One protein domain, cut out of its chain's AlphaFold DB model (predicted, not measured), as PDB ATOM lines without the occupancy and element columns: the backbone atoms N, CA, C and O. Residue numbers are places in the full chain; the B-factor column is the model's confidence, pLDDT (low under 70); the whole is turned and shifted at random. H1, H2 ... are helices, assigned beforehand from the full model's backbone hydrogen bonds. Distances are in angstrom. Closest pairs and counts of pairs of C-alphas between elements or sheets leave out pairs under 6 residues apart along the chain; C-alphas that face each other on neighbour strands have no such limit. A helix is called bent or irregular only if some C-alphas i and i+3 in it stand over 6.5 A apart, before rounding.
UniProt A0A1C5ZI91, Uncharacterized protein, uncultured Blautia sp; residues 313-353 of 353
ATOM      1  N   GLY A 313      22.256  70.465 159.131       69.94
ATOM      2  CA  GLY A 313      22.438  69.285 158.283       69.94
ATOM      3  C   GLY A 313      23.669  69.310 157.372       69.94
ATOM      4  O   GLY A 313      24.018  68.271 156.811       69.94
ATOM      5  N   THR A 314      24.324  70.466 157.184       77.88
ATOM      6  CA  THR A 314      25.443  70.614 156.235       77.88
ATOM      7  C   THR A 314      26.612  71.436 156.789       77.88
ATOM      8  O   THR A 314      26.434  72.381 157.554       77.88
ATOM      9  N   GLU A 315      27.840  71.120 156.359       72.88
ATOM     10  CA  GLU A 315      29.057  71.830 156.800       72.88
ATOM     11  C   GLU A 315      29.060  73.323 156.425       72.88
ATOM     12  O   GLU A 315      29.640  74.151 157.127       72.88
ATOM     13  N   GLN A 316      28.402  73.686 155.320       74.81
ATOM     14  CA  GLN A 316      28.303  75.072 154.855       74.81
ATOM     15  C   GLN A 316      27.375  75.894 155.753       74.81
ATOM     16  O   GLN A 316      27.742  76.996 156.162       74.81
ATOM     17  N   GLU A 317      26.214  75.343 156.112       77.25
ATOM     18  CA  GLU A 317      25.295  75.955 157.077       77.25
ATOM     19  C   GLU A 317      25.934  76.048 158.466       77.25
ATOM     20  O   GLU A 317      25.780  77.064 159.140       77.25
ATOM     21  N   LEU A 318      26.734  75.048 158.856       78.06
ATOM     22  CA  LEU A 318      27.453  75.057 160.129       78.06
ATOM     23  C   LEU A 318      28.490  76.182 160.157       78.06
ATOM     24  O   LEU A 318      28.597  76.903 161.147       78.06
ATOM     25  N   ASN A 319      29.227  76.386 159.061       79.44
ATOM     26  CA  ASN A 319      30.198  77.476 158.960       79.44
ATOM     27  C   ASN A 319      29.527  78.854 159.076       79.44
ATOM     28  O   ASN A 319      30.053  79.737 159.755       79.44
ATOM     29  N   VAL A 320      28.360  79.031 158.448       81.00
ATOM     30  CA  VAL A 320      27.579  80.274 158.534       81.00
ATOM     31  C   VAL A 320      27.065  80.493 159.957       81.00
ATOM     32  O   VAL A 320      27.311  81.560 160.520       81.00
ATOM     33  N   LEU A 321      26.443  79.477 160.565       81.19
ATOM     34  CA  LEU A 321      25.922  79.543 161.932       81.19
ATOM     35  C   LEU A 321      27.026  79.891 162.937       81.19
ATOM     36  O   LEU A 321      26.870  80.810 163.740       81.19
ATOM     37  N   LEU A 322      28.173  79.211 162.861       79.69
ATOM     38  CA  LEU A 322      29.310  79.483 163.739       79.69
ATOM     39  C   LEU A 322      29.827  80.915 163.550       79.69
ATOM     40  O   LEU A 322      30.042  81.619 164.532       79.69
ATOM     41  N   ARG A 323      29.972  81.402 162.312       77.81
ATOM     42  CA  ARG A 323      30.396  82.794 162.068       77.81
ATOM     43  C   ARG A 323      29.411  83.816 162.630       77.81
ATOM     44  O   ARG A 323      29.851  84.847 163.144       77.81
ATOM     45  N   ASP A 324      28.116  83.542 162.554       80.06
ATOM     46  CA  ASP A 324      27.087  84.410 163.122       80.06
ATOM     47  C   ASP A 324      27.094  84.381 164.653       80.06
ATOM     48  O   ASP A 324      26.970  85.439 165.268       80.06
ATOM     49  N   ILE A 325      27.342  83.226 165.279       79.38
ATOM     50  CA  ILE A 325      27.530  83.112 166.735       79.38
ATOM     51  C   ILE A 325      28.744  83.932 167.186       79.38
ATOM     52  O   ILE A 325      28.624  84.732 168.114       79.38
ATOM     53  N   PHE A 326      29.887  83.803 166.502       78.06
ATOM     54  CA  PHE A 326      31.094  84.577 166.821       78.06
ATOM     55  C   PHE A 326      30.832  86.088 166.733       78.06
ATOM     56  O   PHE A 326      31.197  86.832 167.642       78.06
ATOM     57  N   LYS A 327      30.114  86.548 165.698       77.56
ATOM     58  CA  LYS A 327      29.706  87.960 165.582       77.56
ATOM     59  C   LYS A 327      28.730  88.383 166.681       77.56
ATOM     60  O   LYS A 327      28.934  89.414 167.312       77.56
ATOM     61  N   LYS A 328      27.669  87.606 166.908       77.75
ATOM     62  CA  LYS A 328      26.581  87.919 167.851       77.75
ATOM     63  C   LYS A 328      27.084  88.009 169.290       77.75
ATOM     64  O   LYS A 328      26.657  88.888 170.035       77.75
ATOM     65  N   HIS A 329      28.015  87.135 169.661       74.81
ATOM     66  CA  HIS A 329      28.597  87.078 171.001       74.81
ATOM     67  C   HIS A 329      29.917  87.850 171.129       74.81
ATOM     68  O   HIS A 329      30.554  87.773 172.174       74.81
ATOM     69  N   HIS A 330      30.294  88.637 170.110       74.19
ATOM     70  CA  HIS A 330      31.515  89.454 170.091       74.19
ATOM     71  C   HIS A 330      32.794  88.650 170.386       74.19
ATOM     72  O   HIS A 330      33.737  89.166 170.982       74.19
ATOM     73  N   ILE A 331      32.829  87.384 169.964       74.31
ATOM     74  CA  ILE A 331      33.992  86.510 170.120       74.31
ATOM     75  C   ILE A 331      34.942  86.801 168.948       74.31
ATOM     76  O   ILE A 331      34.524  86.672 167.789       74.31
ATOM     77  N   PRO A 332      36.197  87.212 169.199       73.75
ATOM     78  CA  PRO A 332      37.143  87.498 168.130       73.75
ATOM     79  C   PRO A 332      37.456  86.224 167.338       73.75
ATOM     80  O   PRO A 332      37.606  85.134 167.893       73.75
ATOM     81  N   LEU A 333      37.549  86.356 166.013       77.50
ATOM     82  CA  LEU A 333      38.003  85.251 165.176       77.50
ATOM     83  C   LEU A 333      39.513  85.051 165.380       77.50
ATOM     84  O   LEU A 333      40.246  86.041 165.371       77.50
ATOM     85  N   PRO A 334      40.000  83.800 165.468       76.81
ATOM     86  CA  PRO A 334      41.421  83.514 165.690       76.81
ATOM     87  C   PRO A 334      42.375  83.904 164.549       76.81
ATOM     88  O   PRO A 334      43.575  83.638 164.617       76.81
ATOM     89  N   TRP A 335      41.841  84.466 163.464       76.88
ATOM     90  CA  TRP A 335      42.569  84.885 162.274       76.88
ATOM     91  C   TRP A 335      41.952  86.165 161.698       76.88
ATOM     92  O   TRP A 335      40.770  86.454 161.900       76.88
ATOM     93  N   GLN A 336      42.743  86.915 160.931       72.94
ATOM     94  CA  GLN A 336      42.298  88.123 160.233       72.94
ATOM     95  C   GLN A 336      42.393  87.929 158.715       72.94
ATOM     96  O   GLN A 336      43.373  87.387 158.210       72.94
ATOM     97  N   GLY A 337      41.377  88.387 157.981       73.69
ATOM     98  CA  GLY A 337      41.307  88.247 156.522       73.69
ATOM     99  C   GLY A 337      40.713  86.916 156.044       73.69
ATOM    100  O   GLY A 337      39.943  86.263 156.752       73.69
ATOM    101  N   ASP A 338      41.023  86.544 154.799       76.88
ATOM    102  CA  ASP A 338      40.549  85.300 154.189       76.88
ATOM    103  C   ASP A 338      41.246  84.072 154.801       76.88
ATOM    104  O   ASP A 338      42.473  84.014 154.885       76.88
ATOM    105  N   PHE A 339      40.455  83.077 155.211       77.38
ATOM    106  CA  PHE A 339      40.954  81.912 155.948       77.38
ATOM    107  C   PHE A 339      41.907  81.056 155.108       77.38
ATOM    108  O   PHE A 339      42.931  80.596 155.610       77.38
ATOM    109  N   SER A 340      41.603  80.857 153.823       75.25
ATOM    110  CA  SER A 340      42.448  80.056 152.934       75.25
ATOM    111  C   SER A 340      43.808  80.714 152.730       75.25
ATOM    112  O   SER A 340      44.833  80.039 152.800       75.25
ATOM    113  N   THR A 341      43.823  82.034 152.564       77.06
ATOM    114  CA  THR A 341      45.059  82.817 152.447       77.06
ATOM    115  C   THR A 341      45.877  82.783 153.743       77.06
ATOM    116  O   THR A 341      47.087  82.575 153.694       77.06
ATOM    117  N   PHE A 342      45.219  82.909 154.900       80.75
ATOM    118  CA  PHE A 342      45.853  82.830 156.221       80.75
ATOM    119  C   PHE A 342      46.526  81.471 156.467       80.75
ATOM    120  O   PHE A 342      47.680  81.416 156.879       80.75
ATOM    121  N   MET A 343      45.846  80.364 156.146       77.25
ATOM    122  CA  MET A 343      46.374  79.007 156.353       77.25
ATOM    123  C   MET A 343      47.509  78.622 155.388       77.25
ATOM    124  O   MET A 343      48.230  77.657 155.643       77.25
ATOM    125  N   MET A 344      47.676  79.341 154.273       77.44
ATOM    126  CA  MET A 344      48.777  79.116 153.327       77.44
ATOM    127  C   MET A 344      50.091  79.781 153.766       77.44
ATOM    128  O   MET A 344      51.162  79.382 153.295       77.44
ATOM    129  N   ASP A 345      50.033  80.764 154.665       79.06
ATOM    130  CA  ASP A 345      51.208  81.435 155.212       79.06
ATOM    131  C   ASP A 345      51.781  80.639 156.393       79.06
ATOM    132  O   ASP A 345      51.258  80.649 157.506       79.06
ATOM    133  N   LYS A 346      52.909  79.962 156.157       75.38
ATOM    134  CA  LYS A 346      53.595  79.130 157.164       75.38
ATOM    135  C   LYS A 346      54.119  79.912 158.374       75.38
ATOM    136  O   LYS A 346      54.579  79.282 159.325       75.38
ATOM    137  N   SER A 347      54.125  81.244 158.321       74.62
ATOM    138  CA  SER A 347      54.553  82.099 159.432       74.62
ATOM    139  C   SER A 347      53.404  82.519 160.356       74.62
ATOM    140  O   SER A 347      53.664  82.991 161.465       74.62
ATOM    141  N   GLN A 348      52.150  82.324 159.939       77.50
ATOM    142  CA  GLN A 348      50.980  82.687 160.734       77.50
ATOM    143  C   GLN A 348      50.501  81.525 161.600       77.50
ATOM    144  O   GLN A 348      50.677  80.350 161.280       77.50
ATOM    145  N   HIS A 349      49.914  81.869 162.741       77.50
ATOM    146  CA  HIS A 349      49.350  80.923 163.693       77.50
ATOM    147  C   HIS A 349      48.030  81.474 164.217       77.50
ATOM    148  O   HIS A 349      47.867  82.686 164.345       77.50
ATOM    149  N   LEU A 350      47.086  80.578 164.503       80.50
ATOM    150  CA  LEU A 350      45.798  80.948 165.078       80.50
ATOM    151  C   LEU A 350      46.024  81.515 166.484       80.50
ATOM    152  O   LEU A 350      46.668  80.869 167.313       80.50
ATOM    153  N   VAL A 351      45.507  82.716 166.733       73.69
ATOM    154  CA  VAL A 351      45.613  83.399 168.027       73.69
ATOM    155  C   VAL A 351      44.257  83.322 168.709       73.69
ATOM    156  O   VAL A 351      43.286  83.878 168.214       73.69
ATOM    157  N   TYR A 352      44.184  82.617 169.831       69.31
ATOM    158  CA  TYR A 352      42.988  82.560 170.667       69.31
ATOM    159  C   TYR A 352      43.226  83.475 171.874       69.31
ATOM    160  O   TYR A 352      44.233  83.295 172.559       69.31
ATOM    161  N   GLU A 353      42.359  84.472 172.078       56.47
ATOM    162  CA  GLU A 353      42.380  85.348 173.265       56.47
ATOM    163  C   GLU A 353      41.677  84.712 174.466       56.47
ATOM    164  O   GLU A 353      40.624  84.060 174.261       56.47
TER     165      GLU A 353
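AT A GLANCE: This is residues 313 to 353 of the 353 residues of an uncharacterized protein of uncultured Blautia sp (UniProt A0A1C5ZI91). One helix, H1, stands almost alone on one side, and a chain stretch runs from its end across to a small second part, in which the short helix H2 sits in a loop between the incoming link and the last residues, which fold back. The two helices have no contact with each other, and the arrangement is loose, with a radius of gyration of the C-alphas of 11.8 A. The printed part has 41 residues with two named helices, H1 then H2, and no named strand; the class is all helix, though helices hold just 20 of the 41 residues. The C-alphas span 33 by 23 by 13 A along their three main axes.

HOW THE PARTS SIT: Residues 315 to 328 form H1, and residues 315 to 322 and 324 to 328 of it stand free, with no C-alpha 8 or more residues away along the chain within 10 A. Residues 313 to 314 before it and 329 to 330 after it stand free too. A short link of 10 residues leads to H2, residues 339 to 344. H1 and H2 are apart, with no C-alpha of the one within 8 A of the other. In both helices every O i to N i+4 pair is within hydrogen-bond range.

IN THESE COORDINATES: H1 begins at C-alpha 315 (29.057, 71.830, 156.800) and ends at C-alpha 328 (26.581, 87.919, 167.851), 19.7 A from first to last C-alpha. H2 runs from Phe 339 to Met 344, with C-alpha 344 at (48.777, 79.116, 153.327), and is 8.7 A long from first to last C-alpha. Neither helix is bent.

THE WHOLE: The two C-alphas farthest apart are those of Gly 313 and Ser 347, at 34.6 A. The printed part has no cut and ends at Glu 353, the chain's last residue. No link is long. The mean pLDDT of the printed part is 76.2, and residues 313, 352 and 353 are under 70.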